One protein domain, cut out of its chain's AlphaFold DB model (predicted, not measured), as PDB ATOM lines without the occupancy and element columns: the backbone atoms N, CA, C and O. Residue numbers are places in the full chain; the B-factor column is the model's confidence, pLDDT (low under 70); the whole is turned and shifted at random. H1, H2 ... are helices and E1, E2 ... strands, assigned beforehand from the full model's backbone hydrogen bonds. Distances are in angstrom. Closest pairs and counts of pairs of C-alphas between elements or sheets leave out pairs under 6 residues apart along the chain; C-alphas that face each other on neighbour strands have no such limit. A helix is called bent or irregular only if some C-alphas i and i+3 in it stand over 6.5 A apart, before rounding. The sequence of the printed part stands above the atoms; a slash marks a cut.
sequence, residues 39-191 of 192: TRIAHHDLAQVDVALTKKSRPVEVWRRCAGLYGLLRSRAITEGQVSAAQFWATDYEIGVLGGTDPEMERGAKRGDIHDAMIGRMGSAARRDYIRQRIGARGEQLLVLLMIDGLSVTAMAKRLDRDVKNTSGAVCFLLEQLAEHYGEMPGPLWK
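This is residues 39 to 191 of the 192 residues of an uncharacterized protein of Komagataeibacter xylinus (UniProt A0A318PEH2). A cluster of crossed helices is built round H3, with the long bent helix H5 folded over it, both of its arms crossing H3, and H7 crossing H3 as well. H2 folds back beside one end of H3, H6 packs on H5b and H7, and a small two-stranded hairpin, E1 and E2, lies at the edge next to H2, while residues 106 to 111 stick out. The printed part has 153 residues, with the named elements in the order H1 E1 E2 H2 H3 H4 H5 H6 H7 H8; the two strands are antiparallel and the class is mostly helix. The whole is compact, with a radius of gyration of the C-alphas of 16.1 A, and spans 46 by 33 by 27 A.

E1, residues 48 to 51, and E2, residues 60 to 63, form an antiparallel hairpin at 137 degrees; N 49 and O 62 are 2.8 A apart and N 51 and O 60 2.9 A, within hydrogen-bond range. The closest C-alphas of E1 and H2, residues 64 to 74, are those of Val 49 and Arg 64, 6.3 A apart. H2 is irregular, C-alphas 65 and 68 being 7.5 A apart. H2 and H3, residues 80 to 96, form a helical hairpin and touch, closest at the C-alphas of Leu 69 and Val 83, 7.0 A, at a shallow tilt of 22 degrees, opposite ways. H5, residues 114 to 148, is the hub, touching five helices; assigned as one helix by its hydrogen bonds, it is bent, C-alphas 134 and 137 being 9.1 A apart, into H5a, residues 114 to 134, and H5b, residues 137 to 148. H3 touches H5a with residues 89 to 96 alone, closest at the C-alphas of Gly 96 and Ala 125, 4.3 A, at a steep tilt of 54 degrees. H3 and H5b touch about perpendicular, at 84 degrees, closest at the C-alphas of Ala 90 and Met 147, 6.1 A. H7, residues 164 to 183, touches H3 about perpendicular, at 80 degrees, closest at the C-alphas of Ala 85 and Ala 179, 5.1 A. H6, residues 153 to 160, touches H7, closest at the C-alphas of Ala 157 and Val 164, 5.2 A. H8, residues 187 to 190, touches H5a, the C-alphas of Arg 127 and Leu 189 being closest at 6.1 A. H4, residues 103 to 107, is close to H5a but not clearly touching, with the C-alphas of Met 105 and Ala 117 at 7.9 A; H1, residues 39 to 42, touches no helix. Every O i to N i+4 pair is within hydrogen-bond range in H3, H5b, H6 and H7; H2 has 5 of 7, H5a 16 of 17 and H4 0 of 1, with 1 of 2 O i to N i+3 pairs, while H1 and H8 are too short for an O i to N i+4 pair.

H1 begins at C-alpha 39 (9.189, 22.975, -1.544). From first to last C-alpha, H5a measures 30.8 A, H7 28.6 A, H3 24.1 A, H5b 15.2 A and H2 15.0 A. H8 ends at C-alpha 190 (-4.639, 22.113, -22.144).

The C-alphas of Ala 109 and Asp 163, 49.0 A apart, are the two farthest apart. The printed part has no cut and no long link. Its mean pLDDT is 77.5, with residues 39 to 67, 99 to 117 and 191 under 70.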
ATOM      1  N   THR A  39       7.793  23.415  -1.451       45.81
ATOM      2  CA  THR A  39       9.189  22.975  -1.544       45.81
ATOM      3  C   THR A  39      10.153  24.123  -1.840       45.81
ATOM      4  O   THR A  39      11.234  24.185  -1.263       45.81
ATOM      5  N   ARG A  40       9.766  25.103  -2.664       49.91
ATOM      6  CA  ARG A  40      10.647  26.239  -2.984       49.91
ATOM      7  C   ARG A  40      10.613  27.367  -1.966       49.91
ATOM      8  O   ARG A  40      11.584  28.115  -1.865       49.91
ATOM      9  N   ILE A  41       9.513  27.497  -1.230       52.25
ATOM     10  CA  ILE A  41       9.451  28.383  -0.064       52.25
ATOM     11  C   ILE A  41      10.440  27.859   0.988       52.25
ATOM     12  O   ILE A  41      11.223  28.632   1.541       52.25
ATOM     13  N   ALA A  42      10.474  26.536   1.184       45.38
ATOM     14  CA  ALA A  42      11.377  25.867   2.118       45.38
ATOM     15  C   ALA A  42      12.864  25.957   1.718       45.38
ATOM     16  O   ALA A  42      13.719  26.076   2.591       45.38
ATOM     17  N   HIS A  43      13.185  25.967   0.420       47.25
ATOM     18  CA  HIS A  43      14.563  26.143  -0.061       47.25
ATOM     19  C   HIS A  43      15.067  27.601  -0.039       47.25
ATOM     20  O   HIS A  43      16.183  27.861  -0.472       47.25
ATOM     21  N   HIS A  44      14.289  28.558   0.490       40.78
ATOM     22  CA  HIS A  44      14.605  29.998   0.521       40.78
ATOM     23  C   HIS A  44      14.822  30.654  -0.848       40.78
ATOM     24  O   HIS A  44      15.239  31.812  -0.940       40.78
ATOM     25  N   ASP A  45      14.473  29.966  -1.928       42.72
ATOM     26  CA  ASP A  45      14.672  30.485  -3.270       42.72
ATOM     27  C   ASP A  45      13.629  31.565  -3.630       42.72
ATOM     28  O   ASP A  45      13.713  32.220  -4.669       42.72
ATOM     29  N   LEU A  46      12.590  31.744  -2.812       51.56
ATOM     30  CA  LEU A  46      11.533  32.736  -2.987       51.56
ATOM     31  C   LEU A  46      11.297  33.478  -1.675       51.56
ATOM     32  O   LEU A  46      11.180  32.863  -0.622       51.56
ATOM     33  N   ALA A  47      11.163  34.800  -1.752       48.53
ATOM     34  CA  ALA A  47      10.644  35.601  -0.647       48.53
ATOM     35  C   ALA A  47       9.335  36.256  -1.083       48.53
ATOM     36  O   ALA A  47       9.261  36.779  -2.197       48.53
ATOM     37  N   GLN A  48       8.325  36.218  -0.225       52.75
ATOM     38  CA  GLN A  48       7.098  36.991  -0.388       52.75
ATOM     39  C   GLN A  48       7.416  38.447  -0.039       52.75
ATOM     40  O   GLN A  48       8.027  38.721   0.996       52.75
ATOM     41  N   VAL A  49       7.103  39.376  -0.940       48.38
ATOM     42  CA  VAL A  49       7.433  40.795  -0.783       48.38
ATOM     43  C   VAL A  49       6.238  41.646  -1.177       48.38
ATOM     44  O   VAL A  49       5.665  41.463  -2.247       48.38
ATOM     45  N   ASP A  50       5.919  42.633  -0.351       47.88
ATOM     46  CA  ASP A  50       4.917  43.642  -0.670       47.88
ATOM     47  C   ASP A  50       5.436  44.624  -1.722       47.88
ATOM     48  O   ASP A  50       6.394  45.375  -1.506       47.88
ATOM     49  N   VAL A  51       4.780  44.659  -2.880       53.56
ATOM     50  CA  VAL A  51       5.116  45.564  -3.980       53.56
ATOM     51  C   VAL A  51       3.961  46.534  -4.210       53.56
ATOM     52  O   VAL A  51       2.904  46.190  -4.727       53.56
ATOM     53  N   ALA A  52       4.179  47.803  -3.860       55.06
ATOM     54  CA  ALA A  52       3.211  48.873  -4.105       55.06
ATOM     55  C   ALA A  52       3.211  49.284  -5.588       55.06
ATOM     56  O   ALA A  52       4.078  50.034  -6.030       55.06
ATOM     57  N   LEU A  53       2.274  48.778  -6.395       54.94
ATOM     58  CA  LEU A  53       2.260  48.986  -7.854       54.94
ATOM     59  C   LEU A  53       2.107  50.462  -8.265       54.94
ATOM     60  O   LEU A  53       2.543  50.849  -9.338       54.94
ATOM     61  N   THR A  54       1.549  51.312  -7.408       49.31
ATOM     62  CA  THR A  54       1.444  52.773  -7.547       49.31
ATOM     63  C   THR A  54       1.378  53.415  -6.155       49.31
ATOM     64  O   THR A  54       1.005  52.748  -5.194       49.31
ATOM     65  N   LYS A  55       1.636  54.729  -6.027       52.19
ATOM     66  CA  LYS A  55       1.548  55.460  -4.736       52.19
ATOM     67  C   LYS A  55       0.179  55.366  -4.033       52.19
ATOM     68  O   LYS A  55       0.090  55.704  -2.862       52.19
ATOM     69  N   LYS A  56      -0.880  54.973  -4.752       48.88
ATOM     70  CA  LYS A  56      -2.263  54.893  -4.253       48.88
ATOM     71  C   LYS A  56      -2.837  53.470  -4.231       48.88
ATOM     72  O   LYS A  56      -3.991  53.308  -3.855       48.88
ATOM     73  N   SER A  57      -2.090  52.457  -4.673       50.84
ATOM     74  CA  SER A  57      -2.588  51.071  -4.691       50.84
ATOM     75  C   SER A  57      -2.195  50.339  -3.418       50.84
ATOM     76  O   SER A  57      -1.164  50.632  -2.812       50.84
ATOM     77  N   ARG A  58      -3.039  49.382  -3.016       51.69
ATOM     78  CA  ARG A  58      -2.683  48.438  -1.959       51.69
ATOM     79  C   ARG A  58      -1.431  47.666  -2.399       51.69
ATOM     80  O   ARG A  58      -1.350  47.317  -3.581       51.69
ATOM     81  N   PRO A  59      -0.456  47.443  -1.502       50.03
ATOM     82  CA  PRO A  59       0.667  46.569  -1.797       50.03
ATOM     83  C   PRO A  59       0.144  45.207  -2.248       50.03
ATOM     84  O   PRO A  59      -0.798  44.683  -1.657       50.03
ATOM     85  N   VAL A  60       0.711  44.688  -3.332       53.59
ATOM     86  CA  VAL A  60       0.431  43.332  -3.801       53.59
ATOM     87  C   VAL A  60       1.585  42.462  -3.334       53.59
ATOM     88  O   VAL A  60       2.742  42.788  -3.610       53.59
ATOM     89  N   GLU A  61       1.274  41.385  -2.624       51.81
ATOM     90  CA  GLU A  61       2.256  40.370  -2.260       51.81
ATOM     91  C   GLU A  61       2.733  39.665  -3.529       51.81
ATOM     92  O   GLU A  61       1.951  39.059  -4.263       51.81
ATOM     93  N   VAL A  62       4.029  39.759  -3.808       53.38
ATOM     94  CA  VAL A  62       4.646  39.125  -4.971       53.38
ATOM     95  C   VAL A  62       5.902  38.382  -4.563       53.38
ATOM     96  O   VAL A  62       6.638  38.774  -3.658       53.38
ATOM     97  N   TRP A  63       6.191  37.302  -5.273       56.66
ATOM     98  CA  TRP A  63       7.402  36.535  -5.040       56.66
ATOM     99  C   TRP A  63       8.617  37.240  -5.651       56.66
ATOM    100  O   TRP A  63       8.572  37.704  -6.791       56.66
ATOM    101  N   ARG A  64       9.726  37.310  -4.906       50.56
ATOM    102  CA  ARG A  64      10.939  38.091  -5.225       50.56
ATOM    103  C   ARG A  64      11.495  37.845  -6.633       50.56
ATOM    104  O   ARG A  64      12.016  38.776  -7.241       50.56
ATOM    105  N   ARG A  65      11.334  36.630  -7.175       55.19
ATOM    106  CA  ARG A  65      11.763  36.273  -8.539       55.19
ATOM    107  C   ARG A  65      10.914  36.891  -9.656       55.19
ATOM    108  O   ARG A  65      11.313  36.869 -10.802       55.19
ATOM    109  N   CYS A  66       9.782  37.513  -9.353       65.25
ATOM    110  CA  CYS A  66       8.980  38.251 -10.333       65.25
ATOM    111  C   CYS A  66       9.131  39.775 -10.188       65.25
ATOM    112  O   CYS A  66       8.423  40.531 -10.849       65.25
ATOM    113  N   ALA A  67      10.040  40.272  -9.338       66.38
ATOM    114  CA  ALA A  67      10.164  41.709  -9.077       66.38
ATOM    115  C   ALA A  67      10.480  42.525 -10.347       66.38
ATOM    116  O   ALA A  67       9.967  43.634 -10.507       66.38
ATOM    117  N   GLY A  68      11.273  41.968 -11.273       75.12
ATOM    118  CA  GLY A  68      11.533  42.573 -12.585       75.12
ATOM    119  C   GLY A  68      10.261  42.733 -13.427       75.12
ATOM    120  O   GLY A  68      10.024  43.807 -13.978       75.12
ATOM    121  N   LEU A  69       9.408  41.703 -13.445       84.12
ATOM    122  CA  LEU A  69       8.118  41.693 -14.137       84.12
ATOM    123  C   LEU A  69       7.151  42.734 -13.547       84.12
ATOM    124  O   LEU A  69       6.587  43.551 -14.272       84.12
ATOM    125  N   TYR A  70       7.013  42.787 -12.222       81.00
ATOM    126  CA  TYR A  70       6.136  43.767 -11.571       81.00
ATOM    127  C   TYR A  70       6.665  45.206 -11.656       81.00
ATOM    128  O   TYR A  70       5.878  46.154 -11.628       81.00
ATOM    129  N   GLY A  71       7.979  45.391 -11.818       80.25
ATOM    130  CA  GLY A  71       8.566  46.683 -12.174       80.25
ATOM    131  C   GLY A  71       8.066  47.198 -13.528       80.25
ATOM    132  O   GLY A  71       7.726  48.377 -13.641       80.25
ATOM    133  N   LEU A  72       7.951  46.309 -14.521       85.69
ATOM    134  CA  LEU A  72       7.384  46.621 -15.838       85.69
ATOM    135  C   LEU A  72       5.871  46.880 -15.770       85.69
ATOM    136  O   LEU A  72       5.368  47.784 -16.438       85.69
ATOM    137  N   LEU A  73       5.140  46.135 -14.934       84.44
ATOM    138  CA  LEU A  73       3.709  46.380 -14.714       84.44
ATOM    139  C   LEU A  73       3.479  47.758 -14.074       84.44
ATOM    140  O   LEU A  73       2.641  48.536 -14.526       84.44
ATOM    141  N   ARG A  74       4.274  48.102 -13.051       80.56
ATOM    142  CA  ARG A  74       4.228  49.405 -12.368       80.56
ATOM    143  C   ARG A  74       4.480  50.572 -13.324       80.56
ATOM    144  O   ARG A  74       3.837  51.613 -13.190       80.56
ATOM    145  N   SER A  75       5.400  50.422 -14.277       84.12
ATOM    146  CA  SER A  75       5.666  51.444 -15.298       84.12
ATOM    147  C   SER A  75       4.644  51.454 -16.439       84.12
ATOM    148  O   SER A  75       4.744  52.305 -17.320       84.12
ATOM    149  N   ARG A  76       3.652  50.549 -16.416       85.00
ATOM    150  CA  ARG A  76       2.668  50.319 -17.488       85.00
ATOM    151  C   ARG A  76       3.301  49.946 -18.829       85.00
ATOM    152  O   ARG A  76       2.699  50.167 -19.874       85.00
ATOM    153  N   ALA A  77       4.509  49.388 -18.798       88.88
ATOM    154  CA  ALA A  77       5.166  48.863 -19.989       88.88
ATOM    155  C   ALA A  77       4.569  47.517 -20.430       88.88
ATOM    156  O   ALA A  77       4.752  47.126 -21.578       88.88
ATOM    157  N   ILE A  78       3.876  46.829 -19.515       89.25
ATOM    158  CA  ILE A  78       3.162  45.573 -19.752       89.25
ATOM    159  C   ILE A  78       1.784  45.583 -19.073       89.25
ATOM    160  O   ILE A  78       1.510  46.430 -18.218       89.25
ATOM    161  N   THR A  79       0.927  44.632 -19.439       86.25
ATOM    162  CA  THR A  79      -0.434  44.448 -18.911       86.25
ATOM    163  C   THR A  79      -0.521  43.291 -17.911       86.25
ATOM    164  O   THR A  79       0.363  42.440 -17.838       86.25
ATOM    165  N   GLU A  80      -1.619  43.216 -17.155       82.69
ATOM    166  CA  GLU A  80      -1.884  42.095 -16.238       82.69
ATOM    167  C   GLU A  80      -2.004  40.749 -16.974       82.69
ATOM    168  O   GLU A  80      -1.532  39.732 -16.472       82.69
ATOM    169  N   GLY A  81      -2.545  40.740 -18.199       80.69
ATOM    170  CA  GLY A  81      -2.604  39.531 -19.029       80.69
ATOM    171  C   GLY A  81      -1.216  39.012 -19.414       80.69
ATOM    172  O   GLY A  81      -0.966  37.811 -19.371       80.69
ATOM    173  N   GLN A  82      -0.278  39.919 -19.704       88.44
ATOM    174  CA  GLN A  82       1.121  39.562 -19.966       88.44
ATOM    175  C   GLN A  82       1.822  39.030 -18.709       88.44
ATOM    176  O   GLN A  82       2.641  38.118 -18.800       88.44
ATOM    177  N   VAL A  83       1.473  39.549 -17.527       85.62
ATOM    178  CA  VAL A  83       1.963  39.022 -16.244       85.62
ATOM    179  C   VAL A  83       1.457  37.601 -16.002       85.62
ATOM    180  O   VAL A  83       2.259  36.726 -15.685       85.62
ATOM    181  N   SER A  84       0.160  37.360 -16.205       81.44
ATOM    182  CA  SER A  84      -0.446  36.030 -16.064       81.44
ATOM    183  C   SER A  84       0.193  35.014 -17.019       81.44
ATOM    184  O   SER A  84       0.629  33.951 -16.585       81.44
ATOM    185  N   ALA A  85       0.365  35.374 -18.296       87.56
ATOM    186  CA  ALA A  85       1.027  34.516 -19.280       87.56
ATOM    187  C   ALA A  85       2.485  34.192 -18.901       87.56
ATOM    188  O   ALA A  85       2.932  33.055 -19.054       87.56
ATOM    189  N   ALA A  86       3.227  35.167 -18.366       90.88
ATOM    190  CA  ALA A  86       4.598  34.959 -17.902       90.88
ATOM    191  C   ALA A  86       4.675  34.021 -16.693       90.88
ATOM    192  O   ALA A  86       5.557  33.164 -16.632       90.88
ATOM    193  N   GLN A  87       3.754  34.167 -15.741       85.94
ATOM    194  CA  GLN A  87       3.647  33.274 -14.589       85.94
ATOM    195  C   GLN A  87       3.283  31.856 -15.016       85.94
ATOM    196  O   GLN A  87       3.895  30.904 -14.545       85.94
ATOM    197  N   PHE A  88       2.345  31.716 -15.952       83.50
ATOM    198  CA  PHE A  88       1.953  30.418 -16.481       83.50
ATOM    199  C   PHE A  88       3.117  29.717 -17.194       83.50
ATOM    200  O   PHE A  88       3.397  28.551 -16.922       83.50
ATOM    201  N   TRP A  89       3.882  30.460 -17.998       91.50
ATOM    202  CA  TRP A  89       5.124  29.954 -18.582       91.50
ATOM    203  C   TRP A  89       6.136  29.500 -17.529       91.50
ATOM    204  O   TRP A  89       6.762  28.453 -17.690       91.50
ATOM    205  N   ALA A  90       6.303  30.270 -16.450       88.88
ATOM    206  CA  ALA A  90       7.220  29.911 -15.375       88.88
ATOM    207  C   ALA A  90       6.796  28.599 -14.703       88.88
ATOM    208  O   ALA A  90       7.643  27.735 -14.493       88.88
ATOM    209  N   THR A  91       5.498  28.407 -14.451       82.88
ATOM    210  CA  THR A  91       4.945  27.146 -13.938       82.88
ATOM    211  C   THR A  91       5.216  25.979 -14.886       82.88
ATOM    212  O   THR A  91       5.760  24.962 -14.457       82.88
ATOM    213  N   ASP A  92       4.905  26.130 -16.179       86.31
ATOM    214  CA  ASP A  92       5.150  25.089 -17.188       86.31
ATOM    215  C   ASP A  92       6.640  24.707 -17.251       86.31
ATOM    216  O   ASP A  92       6.994  23.528 -17.344       86.31
ATOM    217  N   TYR A  93       7.529  25.702 -17.172       87.31
ATOM    218  CA  TYR A  93       8.975  25.499 -17.162       87.31
ATOM    219  C   TYR A  93       9.444  24.791 -15.886       87.31
ATOM    220  O   TYR A  93      10.249  23.862 -15.938       87.31
ATOM    221  N   GLU A  94       8.939  25.203 -14.727       81.06
ATOM    222  CA  GLU A  94       9.289  24.609 -13.440       81.06
ATOM    223  C   GLU A  94       8.864  23.139 -13.370       81.06
ATOM    224  O   GLU A  94       9.686  22.285 -13.036       81.06
ATOM    225  N   ILE A  95       7.627  22.827 -13.755       78.62
ATOM    226  CA  ILE A  95       7.096  21.460 -13.756       78.62
ATOM    227  C   ILE A  95       7.797  20.609 -14.826       78.62
ATOM    228  O   ILE A  95       8.299  19.520 -14.537       78.62
ATOM    229  N   GLY A  96       7.855  21.102 -16.067       79.56
ATOM    230  CA  GLY A  96       8.330  20.334 -17.218       79.56
ATOM    231  C   GLY A  96       9.852  20.182 -17.309       79.56
ATOM    232  O   GLY A  96      10.324  19.172 -17.824       79.56
ATOM    233  N   VAL A  97      10.629  21.159 -16.822       81.75
ATOM    234  CA  VAL A  97      12.098  21.190 -16.978       81.75
ATOM    235  C   VAL A  97      12.825  21.009 -15.652       81.75
ATOM    236  O   VAL A  97      13.773  20.232 -15.580       81.75
ATOM    237  N   LEU A  98      12.402  21.714 -14.599       78.81
ATOM    238  CA  LEU A  98      13.087  21.667 -13.299       78.81
ATOM    239  C   LEU A  98      12.599  20.518 -12.403       78.81
ATOM    240  O   LEU A  98      13.166  20.297 -11.336       78.81
ATOM    241  N   GLY A  99      11.569  19.782 -12.829       67.88
ATOM    242  CA  GLY A  99      10.980  18.690 -12.055       67.88
ATOM    243  C   GLY A  99      10.159  19.167 -10.855       67.88
ATOM    244  O   GLY A  99       9.996  18.414  -9.896       67.88
ATOM    245  N   GLY A 100       9.664  20.408 -10.899       64.12
ATOM    246  CA  GLY A 100       8.744  20.958  -9.911       64.12
ATOM    247  C   GLY A 100       7.442  20.157  -9.827       64.12
ATOM    248  O   GLY A 100       7.036  19.486 -10.777       64.12
ATOM    249  N   THR A 101       6.794  20.218  -8.666       57.47
ATOM    250  CA  THR A 101       5.467  19.619  -8.461       57.47
ATOM    251  C   THR A 101       4.403  20.663  -8.786       57.47
ATOM    252  O   THR A 101       4.574  21.832  -8.443       57.47
ATOM    253  N   ASP A 102       3.336  20.252  -9.474       57.62
ATOM    254  CA  ASP A 102       2.212  21.132  -9.797       57.62
ATOM    255  C   ASP A 102       1.546  21.652  -8.501       57.62
ATOM    256  O   ASP A 102       1.064  20.837  -7.704       57.62
ATOM    257  N   PRO A 103       1.494  22.982  -8.275       55.16
ATOM    258  CA  PRO A 103       0.886  23.578  -7.085       55.16
ATOM    259  C   PRO A 103      -0.592  23.218  -6.885       55.16
ATOM    260  O   PRO A 103      -1.076  23.222  -5.751       55.16
ATOM    261  N   GLU A 104      -1.326  22.914  -7.959       54.88
ATOM    262  CA  GLU A 104      -2.735  22.515  -7.877       54.88
ATOM    263  C   GLU A 104      -2.883  21.032  -7.495       54.88
ATOM    264  O   GLU A 104      -3.831  20.660  -6.798       54.88
ATOM    265  N   MET A 105      -1.897  20.188  -7.830       49.88
ATOM    266  CA  MET A 105      -1.840  18.797  -7.361       49.88
ATOM    267  C   MET A 105      -1.451  18.673  -5.881       49.88
ATOM    268  O   MET A 105      -1.806  17.681  -5.245       49.88
ATOM    269  N   GLU A 106      -0.763  19.670  -5.311       49.75
ATOM    270  CA  GLU A 106      -0.427  19.708  -3.878       49.75
ATOM    271  C   GLU A 106      -1.655  19.997  -2.987       49.75
ATOM    272  O   GLU A 106      -1.702  19.546  -1.843       49.75
ATOM    273  N   ARG A 107      -2.678  20.703  -3.498       48.94
ATOM    274  CA  ARG A 107      -3.867  21.115  -2.715       48.94
ATOM    275  C   ARG A 107      -5.033  20.129  -2.749       48.94
ATOM    276  O   ARG A 107      -5.955  20.239  -1.940       48.94
ATOM    277  N   GLY A 108      -5.025  19.178  -3.679       44.62
ATOM    278  CA  GLY A 108      -6.048  18.143  -3.763       44.62
ATOM    279  C   GLY A 108      -5.861  17.068  -2.689       44.62
ATOM    280  O   GLY A 108      -4.772  16.540  -2.509       44.62
ATOM    281  N   ALA A 109      -6.952  16.641  -2.042       39.88
ATOM    282  CA  ALA A 109      -6.976  15.508  -1.097       39.88
ATOM    283  C   ALA A 109      -6.536  14.154  -1.709       39.88
ATOM    284  O   ALA A 109      -6.469  13.138  -1.019       39.88
ATOM    285  N   LYS A 110      -6.233  14.134  -3.009       46.16
ATOM    286  CA  LYS A 110      -5.555  13.053  -3.708       46.16
ATOM    287  C   LYS A 110      -4.265  13.629  -4.267       46.16
ATOM    288  O   LYS A 110      -4.273  14.200  -5.353       46.16
ATOM    289  N   ARG A 111      -3.160  13.445  -3.542       50.31
ATOM    290  CA  ARG A 111      -1.845  13.376  -4.178       50.31
ATOM    291  C   ARG A 111      -2.012  12.368  -5.313       50.31
ATOM    292  O   ARG A 111      -2.263  11.198  -5.027       50.31
ATOM    293  N   GLY A 112      -2.035  12.848  -6.553       54.34
ATOM    294  CA  GLY A 112      -2.182  11.972  -7.709       54.34
ATOM    295  C   GLY A 112      -1.127  10.876  -7.639       54.34
ATOM    296  O   GLY A 112      -0.044  11.089  -7.078       54.34
ATOM    297  N   ASP A 113      -1.453   9.697  -8.158       62.94
ATOM    298  CA  ASP A 113      -0.447   8.643  -8.271       62.94
ATOM    299  C   ASP A 113       0.719   9.173  -9.131       62.94
ATOM    300  O   ASP A 113       0.584  10.155  -9.865       62.94
ATOM    301  N   ILE A 114       1.889   8.543  -9.061       64.38
ATOM    302  CA  ILE A 114       3.086   8.914  -9.831       64.38
ATOM    303  C   ILE A 114       2.746   9.109 -11.320       64.38
ATOM    304  O   ILE A 114       3.330   9.971 -11.980       64.38
ATOM    305  N   HIS A 115       1.769   8.354 -11.827       69.62
ATOM    306  CA  HIS A 115       1.216   8.483 -13.171       69.62
ATOM    307  C   HIS A 115       0.570   9.846 -13.453       69.62
ATOM    308  O   HIS A 115       0.864  10.432 -14.493       69.62
ATOM    309  N   ASP A 116      -0.224  10.397 -12.536       67.38
ATOM    310  CA  ASP A 116      -0.861  11.710 -12.706       67.38
ATOM    311  C   ASP A 116       0.191  12.829 -12.705       67.38
ATOM    312  O   ASP A 116       0.190  13.706 -13.568       67.38
ATOM    313  N   ALA A 117       1.174  12.737 -11.803       67.69
ATOM    314  CA  ALA A 117       2.305  13.665 -11.770       67.69
ATOM    315  C   ALA A 117       3.200  13.554 -13.020       67.69
ATOM    316  O   ALA A 117       3.914  14.493 -13.378       67.69
ATOM    317  N   MET A 118       3.224  12.394 -13.679       73.88
ATOM    318  CA  MET A 118       3.936  12.202 -14.942       73.88
ATOM    319  C   MET A 118       3.155  12.807 -16.114       73.88
ATOM    320  O   MET A 118       3.760  13.481 -16.946       73.88
ATOM    321  N   ILE A 119       1.829  12.643 -16.140       77.50
ATOM    322  CA  ILE A 119       0.942  13.259 -17.137       77.50
ATOM    323  C   ILE A 119       1.034  14.789 -17.063       77.50
ATOM    324  O   ILE A 119       1.346  15.411 -18.078       77.50
ATOM    325  N   GLY A 120       0.917  15.377 -15.865       72.88
ATOM    326  CA  GLY A 120       1.045  16.828 -15.660       72.88
ATOM    327  C   GLY A 120       2.396  17.392 -16.114       72.88
ATOM    328  O   GLY A 120       2.481  18.465 -16.725       72.88
ATOM    329  N   ARG A 121       3.478  16.633 -15.897       78.88
ATOM    330  CA  ARG A 121       4.816  16.984 -16.400       78.88
ATOM    331  C   ARG A 121       4.905  16.935 -17.916       78.88
ATOM    332  O   ARG A 121       5.462  17.854 -18.515       78.88
ATOM    333  N   MET A 122       4.338  15.905 -18.541       83.81
ATOM    334  CA  MET A 122       4.283  15.801 -19.998       83.81
ATOM    335  C   MET A 122       3.461  16.939 -20.618       83.81
ATOM    336  O   MET A 122       3.899  17.520 -21.611       83.81
ATOM    337  N   GLY A 123       2.320  17.300 -20.022       86.44
ATOM    338  CA  GLY A 123       1.492  18.428 -20.458       86.44
ATOM    339  C   GLY A 123       2.239  19.761 -20.382       86.44
ATOM    340  O   GLY A 123       2.313  20.495 -21.370       86.44
ATOM    341  N   SER A 124       2.881  20.030 -19.244       85.81
ATOM    342  CA  SER A 124       3.687  21.241 -19.023       85.81
ATOM    343  C   SER A 124       4.870  21.339 -19.992       85.81
ATOM    344  O   SER A 124       5.096  22.385 -20.605       85.81
ATOM    345  N   ALA A 125       5.587  20.231 -20.209       88.69
ATOM    346  CA  ALA A 125       6.674  20.168 -21.182       88.69
ATOM    347  C   ALA A 125       6.174  20.430 -22.615       88.69
ATOM    348  O   ALA A 125       6.782  21.216 -23.338       88.69
ATOM    349  N   ALA A 126       5.036  19.848 -23.004       90.62
ATOM    350  CA  ALA A 126       4.446  20.053 -24.326       90.62
ATOM    351  C   ALA A 126       4.010  21.509 -24.560       90.62
ATOM    352  O   ALA A 126       4.266  22.063 -25.634       90.62
ATOM    353  N   ARG A 127       3.398  22.164 -23.560       91.69
ATOM    354  CA  ARG A 127       3.052  23.596 -23.625       91.69
ATOM    355  C   ARG A 127       4.296  24.474 -23.723       91.69
ATOM    356  O   ARG A 127       4.368  25.342 -24.594       91.69
ATOM    357  N   ARG A 128       5.315  24.211 -22.902       91.94
ATOM    358  CA  ARG A 128       6.595  24.926 -22.969       91.94
ATOM    359  C   ARG A 128       7.268  24.749 -24.328       91.94
ATOM    360  O   ARG A 128       7.772  25.728 -24.874       91.94
ATOM    361  N   ASP A 129       7.260  23.548 -24.898       93.44
ATOM    362  CA  ASP A 129       7.862  23.283 -26.208       93.44
ATOM    363  C   ASP A 129       7.101  23.995 -27.330       93.44
ATOM    364  O   ASP A 129       7.723  24.612 -28.200       93.44
ATOM    365  N   TYR A 130       5.766  24.008 -27.266       94.44
ATOM    366  CA  TYR A 130       4.917  24.790 -28.165       94.44
ATOM    367  C   TYR A 130       5.282  26.281 -28.147       94.44
ATOM    368  O   TYR A 130       5.396  26.906 -29.208       94.44
ATOM    369  N   ILE A 131       5.490  26.849 -26.957       94.81
ATOM    370  CA  ILE A 131       5.888  28.250 -26.791       94.81
ATOM    371  C   ILE A 131       7.319  28.464 -27.291       94.81
ATOM    372  O   ILE A 131       7.551  29.361 -28.103       94.81
ATOM    373  N   ARG A 132       8.274  27.614 -26.886       94.75
ATOM    374  CA  ARG A 132       9.689  27.686 -27.287       94.75
ATOM    375  C   ARG A 132       9.858  27.690 -28.806       94.75
ATOM    376  O   ARG A 132      10.700  28.425 -29.315       94.75
ATOM    377  N   GLN A 133       9.066  26.899 -29.529       95.69
ATOM    378  CA  GLN A 133       9.092  26.861 -30.995       95.69
ATOM    379  C   GLN A 133       8.696  28.196 -31.646       95.69
ATOM    380  O   GLN A 133       9.137  28.471 -32.758       95.69
ATOM    381  N   ARG A 134       7.905  29.034 -30.965       94.88
ATOM    382  CA  ARG A 134       7.418  30.324 -31.483       94.88
ATOM    383  C   ARG A 134       8.284  31.501 -31.057       94.88
ATOM    384  O   ARG A 134       8.635  32.330 -31.886       94.88
ATOM    385  N   ILE A 135       8.677  31.544 -29.783       94.38
ATOM    386  CA  ILE A 135       9.507  32.636 -29.242       94.38
ATOM    387  C   ILE A 135      11.009  32.433 -29.510       94.38
ATOM    388  O   ILE A 135      11.823  33.342 -29.329       94.38
ATOM    389  N   GLY A 136      11.394  31.221 -29.918       96.19
ATOM    390  CA  GLY A 136      12.773  30.827 -30.169       96.19
ATOM    391  C   GLY A 136      13.629  30.706 -28.902       96.19
ATOM    392  O   GLY A 136      13.260  31.107 -27.798       96.19
ATOM    393  N   ALA A 137      14.843  30.172 -29.070       94.31
ATOM    394  CA  ALA A 137      15.773  29.941 -27.958       94.31
ATOM    395  C   ALA A 137      16.182  31.240 -27.238       94.31
ATOM    396  O   ALA A 137      16.391  31.247 -26.027       94.31
ATOM    397  N   ARG A 138      16.279  32.354 -27.975       94.38
ATOM    398  CA  ARG A 138      16.609  33.655 -27.390       94.38
ATOM    399  C   ARG A 138      15.471  34.203 -26.531       94.38
ATOM    400  O   ARG A 138      15.753  34.738 -25.461       94.38
ATOM    401  N   GLY A 139      14.220  34.064 -26.977       96.00
ATOM    402  CA  GLY A 139      13.050  34.439 -26.185       96.00
ATOM    403  C   GLY A 139      12.992  33.627 -24.897       96.00
ATOM    404  O   GLY A 139      12.926  34.186 -23.810       96.00
ATOM    405  N   GLU A 140      13.163  32.311 -25.000       95.81
ATOM    406  CA  GLU A 140      13.197  31.454 -23.818       95.81
ATOM    407  C   GLU A 140      14.316  31.840 -22.836       95.81
ATOM    408  O   GLU A 140      14.075  31.931 -21.638       95.81
ATOM    409  N   GLN A 141      15.524  32.140 -23.324       95.56
ATOM    410  CA  GLN A 141      16.620  32.603 -22.470       95.56
ATOM    411  C   GLN A 141      16.248  33.878 -21.696       95.56
ATOM    412  O   GLN A 141      16.590  34.007 -20.522       95.56
ATOM    413  N   LEU A 142      15.554  34.825 -22.334       96.00
ATOM    414  CA  LEU A 142      15.090  36.041 -21.666       96.00
ATOM    415  C   LEU A 142      14.022  35.738 -20.611       96.00
ATOM    416  O   LEU A 142      14.082  36.325 -19.532       96.00
ATOM    417  N   LEU A 143      13.103  34.803 -20.879       94.75
ATOM    418  CA  LEU A 143      12.109  34.367 -19.895       94.75
ATOM    419  C   LEU A 143      12.756  33.646 -18.708       94.75
ATOM    420  O   LEU A 143      12.385  33.924 -17.575       94.75
ATOM    421  N   VAL A 144      13.773  32.803 -18.925       92.44
ATOM    422  CA  VAL A 144      14.531  32.170 -17.830       92.44
ATOM    423  C   VAL A 144      15.184  33.234 -16.948       92.44
ATOM    424  O   VAL A 144      14.998  33.226 -15.734       92.44
ATOM    425  N   LEU A 145      15.892  34.197 -17.548       91.50
ATOM    426  CA  LEU A 145      16.544  35.270 -16.794       91.50
ATOM    427  C   LEU A 145      15.540  36.133 -16.006       91.50
ATOM    428  O   LEU A 145      15.838  36.556 -14.892       91.50
ATOM    429  N   LEU A 146      14.369  36.408 -16.587       91.56
ATOM    430  CA  LEU A 146      13.345  37.256 -15.977       91.56
ATOM    431  C   LEU A 146      12.532  36.529 -14.900       91.56
ATOM    432  O   LEU A 146      12.314  37.091 -13.833       91.56
ATOM    433  N   MET A 147      12.055  35.318 -15.191       88.62
ATOM    434  CA  MET A 147      11.039  34.622 -14.394       88.62
ATOM    435  C   MET A 147      11.627  33.561 -13.463       88.62
ATOM    436  O   MET A 147      11.124  33.376 -12.358       88.62
ATOM    437  N   ILE A 148      12.692  32.873 -13.889       85.19
ATOM    438  CA  ILE A 148      13.303  31.776 -13.123       85.19
ATOM    439  C   ILE A 148      14.450  32.297 -12.260       85.19
ATOM    440  O   ILE A 148      14.448  32.083 -11.047       85.19
ATOM    441  N   ASP A 149      15.388  33.033 -12.864       82.88
ATOM    442  CA  ASP A 149      16.508  33.666 -12.152       82.88
ATOM    443  C   ASP A 149      16.064  34.938 -11.411       82.88
ATOM    444  O   ASP A 149      16.745  35.418 -10.504       82.88
ATOM    445  N   GLY A 150      14.923  35.504 -11.803       81.19
ATOM    446  CA  GLY A 150      14.321  36.662 -11.158       81.19
ATOM    447  C   GLY A 150      15.082  37.971 -11.303       81.19
ATOM    448  O   GLY A 150      15.022  38.835 -10.422       81.19
ATOM    449  N   LEU A 151      15.821  38.130 -12.399       86.06
ATOM    450  CA  LEU A 151      16.603  39.329 -12.648       86.06
ATOM    451  C   LEU A 151      15.712  40.519 -13.022       86.06
ATOM    452  O   LEU A 151      14.720  40.406 -13.738       86.06
ATOM    453  N   SER A 152      16.120  41.713 -12.589       87.06
ATOM    454  CA  SER A 152      15.582  42.959 -13.139       87.06
ATOM    455  C   SER A 152      16.082  43.177 -14.571       87.06
ATOM    456  O   SER A 152      17.157  42.700 -14.933       87.06
ATOM    457  N   VAL A 153      15.370  43.979 -15.370       90.81
ATOM    458  CA  VAL A 153      15.787  44.317 -16.748       90.81
ATOM    459  C   VAL A 153      17.210  44.886 -16.796       90.81
ATOM    460  O   VAL A 153      17.994  44.523 -17.669       90.81
ATOM    461  N   THR A 154      17.587  45.721 -15.826       91.00
ATOM    462  CA  THR A 154      18.950  46.266 -15.721       91.00
ATOM    463  C   THR A 154      19.986  45.174 -15.443       91.00
ATOM    464  O   THR A 154      21.065  45.181 -16.036       91.00
ATOM    465  N   ALA A 155      19.672  44.212 -14.569       90.50
ATOM    466  CA  ALA A 155      20.557  43.083 -14.286       90.50
ATOM    467  C   ALA A 155      20.668  42.125 -15.485       90.50
ATOM    468  O   ALA A 155      21.762  41.645 -15.781       90.50
ATOM    469  N   MET A 156      19.571  41.906 -16.220       94.00
ATOM    470  CA  MET A 156      19.571  41.152 -17.477       94.00
ATOM    471  C   MET A 156      20.461  41.824 -18.522       94.00
ATOM    472  O   MET A 156      21.320  41.166 -19.100       94.00
ATOM    473  N   ALA A 157      20.296  43.134 -18.728       94.69
ATOM    474  CA  ALA A 157      21.085  43.916 -19.674       94.69
ATOM    475  C   ALA A 157      22.587  43.815 -19.365       94.69
ATOM    476  O   ALA A 157      23.378  43.498 -20.249       94.69
ATOM    477  N   LYS A 158      22.961  43.957 -18.084       95.62
ATOM    478  CA  LYS A 158      24.342  43.768 -17.619       95.62
ATOM    479  C   LYS A 158      24.858  42.351 -17.884       95.62
ATOM    480  O   LYS A 158      25.971  42.193 -18.368       95.62
ATOM    481  N   ARG A 159      24.069  41.315 -17.576       94.31
ATOM    482  CA  ARG A 159      24.467  39.908 -17.775       94.31
ATOM    483  C   ARG A 159      24.622  39.540 -19.250       94.31
ATOM    484  O   ARG A 159      25.413  38.666 -19.580       94.31
ATOM    485  N   LEU A 160      23.846  40.178 -20.118       93.88
ATOM    486  CA  LEU A 160      23.834  39.928 -21.554       93.88
ATOM    487  C   LEU A 160      24.807  40.815 -22.337       93.88
ATOM    488  O   LEU A 160      24.894  40.643 -23.552       93.88
ATOM    489  N   ASP A 161      25.481  41.749 -21.659       95.56
ATOM    490  CA  ASP A 161      26.280  42.820 -22.261       95.56
ATOM    491  C   ASP A 161      25.501  43.578 -23.351       95.56
ATOM    492  O   ASP A 161      25.881  43.663 -24.520       95.56
ATOM    493  N   ARG A 162      24.302  44.050 -22.987       94.62
ATOM    494  CA  ARG A 162      23.384  44.771 -23.879       94.62
ATOM    495  C   ARG A 162      22.909  46.070 -23.255       94.62
ATOM    496  O   ARG A 162      22.881  46.236 -22.041       94.62
ATOM    497  N   ASP A 163      22.452  46.966 -24.121       96.50
ATOM    498  CA  ASP A 163      21.776  48.183 -23.696       96.50
ATOM    499  C   ASP A 163      20.465  47.872 -22.945       96.50
ATOM    500  O   ASP A 163      19.713  46.948 -23.287       96.50
ATOM    501  N   VAL A 164      20.188  48.663 -21.906       94.12
ATOM    502  CA  VAL A 164      19.019  48.485 -21.034       94.12
ATOM    503  C   VAL A 164      17.720  48.753 -21.789       94.12
ATOM    504  O   VAL A 164      16.755  48.015 -21.591       94.12
ATOM    505  N   LYS A 165      17.674  49.755 -22.677       94.25
ATOM    506  CA  LYS A 165      16.467  50.058 -23.463       94.25
ATOM    507  C   LYS A 165      16.188  48.943 -24.460       94.25
ATOM    508  O   LYS A 165      15.050  48.491 -24.543       94.25
ATOM    509  N   ASN A 166      17.221  48.446 -25.139       94.25
ATOM    510  CA  ASN A 166      17.083  47.309 -26.053       94.25
ATOM    511  C   ASN A 166      16.597  46.052 -25.322       94.25
ATOM    512  O   ASN A 166      15.694  45.368 -25.798       94.25
ATOM    513  N   THR A 167      17.152  45.771 -24.139       95.31
ATOM    514  CA  THR A 167      16.722  44.638 -23.307       95.31
ATOM    515  C   THR A 167      15.277  44.814 -22.843       95.31
ATOM    516  O   THR A 167      14.489  43.879 -22.941       95.31
ATOM    517  N   SER A 168      14.900  46.018 -22.402       94.50
ATOM    518  CA  SER A 168      13.527  46.333 -21.995       94.50
ATOM    519  C   SER A 168      12.538  46.151 -23.143       94.50
ATOM    520  O   SER A 168      11.509  45.515 -22.949       94.50
ATOM    521  N   GLY A 169      12.845  46.679 -24.332       95.56
ATOM    522  CA  GLY A 169      11.985  46.552 -25.509       95.56
ATOM    523  C   GLY A 169      11.815  45.096 -25.940       95.56
ATOM    524  O   GLY A 169      10.694  44.659 -26.181       95.56
ATOM    525  N   ALA A 170      12.908  44.326 -25.949       96.25
ATOM    526  CA  ALA A 170      12.866  42.900 -26.259       96.25
ATOM    527  C   ALA A 170      12.019  42.110 -25.249       96.25
ATOM    528  O   ALA A 170      11.248  41.248 -25.653       96.25
ATOM    529  N   VAL A 171      12.131  42.415 -23.951       96.50
ATOM    530  CA  VAL A 171      11.321  41.771 -22.907       96.50
ATOM    531  C   VAL A 171       9.842  42.134 -23.044       96.50
ATOM    532  O   VAL A 171       9.010  41.238 -22.993       96.50
ATOM    533  N   CYS A 172       9.493  43.405 -23.256       96.25
ATOM    534  CA  CYS A 172       8.093  43.802 -23.431       96.25
ATOM    535  C   CYS A 172       7.458  43.133 -24.656       96.25
ATOM    536  O   CYS A 172       6.377  42.562 -24.543       96.25
ATOM    537  N   PHE A 173       8.154  43.148 -25.796       96.62
ATOM    538  CA  PHE A 173       7.690  42.489 -27.017       96.62
ATOM    539  C   PHE A 173       7.517  40.978 -26.819       96.62
ATOM    540  O   PHE A 173       6.507  40.401 -27.201       96.62
ATOM    541  N   LEU A 174       8.476  40.336 -26.151       97.50
ATOM    542  CA  LEU A 174       8.406  38.914 -25.836       97.50
ATOM    543  C   LEU A 174       7.212  38.567 -24.939       97.50
ATOM    544  O   LEU A 174       6.563  37.551 -25.162       97.50
ATOM    545  N   LEU A 175       6.917  39.393 -23.935       96.31
ATOM    546  CA  LEU A 175       5.772  39.195 -23.043       96.31
ATOM    547  C   LEU A 175       4.435  39.383 -23.774       96.31
ATOM    548  O   LEU A 175       3.466  38.694 -23.463       96.31
ATOM    549  N   GLU A 176       4.388  40.273 -24.765       95.69
ATOM    550  CA  GLU A 176       3.243  40.425 -25.664       95.69
ATOM    551  C   GLU A 176       3.019  39.173 -26.516       95.69
ATOM    552  O   GLU A 176       1.933  38.597 -26.466       95.69
ATOM    553  N   GLN A 177       4.064  38.692 -27.197       95.75
ATOM    554  CA  GLN A 177       4.004  37.450 -27.976       95.75
ATOM    555  C   GLN A 177       3.619  36.246 -27.112       95.75
ATOM    556  O   GLN A 177       2.846  35.388 -27.529       95.75
ATOM    557  N   LEU A 178       4.145  36.178 -25.888       95.31
ATOM    558  CA  LEU A 178       3.834  35.104 -24.952       95.31
ATOM    559  C   LEU A 178       2.336  35.058 -24.633       95.31
ATOM    560  O   LEU A 178       1.732  33.988 -24.685       95.31
ATOM    561  N   ALA A 179       1.734  36.213 -24.336       92.88
ATOM    562  CA  ALA A 179       0.306  36.310 -24.053       92.88
ATOM    563  C   ALA A 179      -0.551  35.916 -25.267       92.88
ATOM    564  O   ALA A 179      -1.526  35.181 -25.114       92.88
ATOM    565  N   GLU A 180      -0.162  36.348 -26.468       93.12
ATOM    566  CA  GLU A 180      -0.835  35.972 -27.716       93.12
ATOM    567  C   GLU A 180      -0.773  34.457 -27.952       93.12
ATOM    568  O   GLU A 180      -1.798  33.811 -28.165       93.12
ATOM    569  N   HIS A 181       0.405  33.847 -27.816       92.81
ATOM    570  CA  HIS A 181       0.578  32.418 -28.067       92.81
ATOM    571  C   HIS A 181      -0.136  31.518 -27.062       92.81
ATOM    572  O   HIS A 181      -0.574  30.431 -27.445       92.81
ATOM    573  N   TYR A 182      -0.275  31.947 -25.805       88.56
ATOM    574  CA  TYR A 182      -1.136  31.248 -24.852       88.56
ATOM    575  C   TYR A 182      -2.622  31.434 -25.175       88.56
ATOM    576  O   TYR A 182      -3.378  30.472 -25.069       88.56
ATOM    577  N   GLY A 183      -3.039  32.618 -25.635       84.75
ATOM    578  CA  GLY A 183      -4.413  32.859 -26.090       84.75
ATOM    579  C   GLY A 183      -4.810  32.021 -27.311       84.75
ATOM    580  O   GLY A 183      -5.954  31.587 -27.422       84.75
ATOM    581  N   GLU A 184      -3.860  31.741 -28.202       88.50
ATOM    582  CA  GLU A 184      -4.053  30.907 -29.397       88.50
ATOM    583  C   GLU A 184      -3.716  29.424 -29.176       88.50
ATOM    584  O   GLU A 184      -3.729  28.628 -30.119       88.50
ATOM    585  N   MET A 185      -3.371  29.030 -27.947       87.44
ATOM    586  CA  MET A 185      -2.867  27.689 -27.675       87.44
ATOM    587  C   MET A 185      -3.930  26.615 -27.982       87.44
ATOM    588  O   MET A 185      -5.037  26.667 -27.434       87.44
ATOM    589  N   PRO A 186      -3.604  25.597 -28.808       85.00
ATOM    590  CA  PRO A 186      -4.532  24.532 -29.165       85.00
ATOM    591  C   PRO A 186      -5.136  23.822 -27.953       85.00
ATOM    592  O   PRO A 186      -4.418  23.348 -27.074       85.00
ATOM    593  N   GLY A 187      -6.460  23.639 -27.976       77.00
ATOM    594  CA  GLY A 187      -7.236  22.923 -26.951       77.00
ATOM    595  C   GLY A 187      -6.612  21.617 -26.425       77.00
ATOM    596  O   GLY A 187      -6.639  21.399 -25.217       77.00
ATOM    597  N   PRO A 188      -6.033  20.738 -27.269       80.06
ATOM    598  CA  PRO A 188      -5.394  19.506 -26.799       80.06
ATOM    599  C   PRO A 188      -4.205  19.707 -25.850       80.06
ATOM    600  O   PRO A 188      -3.977  18.847 -25.008       80.06
ATOM    601  N   LEU A 189      -3.476  20.826 -25.943       79.06
ATOM    602  CA  LEU A 189      -2.334  21.118 -25.062       79.06
ATOM    603  C   LEU A 189      -2.761  21.506 -23.636       79.06
ATOM    604  O   LEU A 189      -1.949  21.474 -22.713       79.06
ATOM    605  N   TRP A 190      -4.043  21.824 -23.448       74.38
ATOM    606  CA  TRP A 190      -4.639  22.113 -22.144       74.38
ATOM    607  C   TRP A 190      -5.166  20.865 -21.423       74.38
ATOM    608  O   TRP A 190      -5.628  20.969 -20.294       74.38
ATOM    609  N   LYS A 191      -5.148  19.690 -22.067       64.00
ATOM    610  CA  LYS A 191      -5.729  18.445 -21.528       64.00
ATOM    611  C   LYS A 191      -4.735  17.574 -20.748       64.00
ATOM    612  O   LYS A 191      -5.080  16.440 -20.420       64.00
TER     613      LYS A 191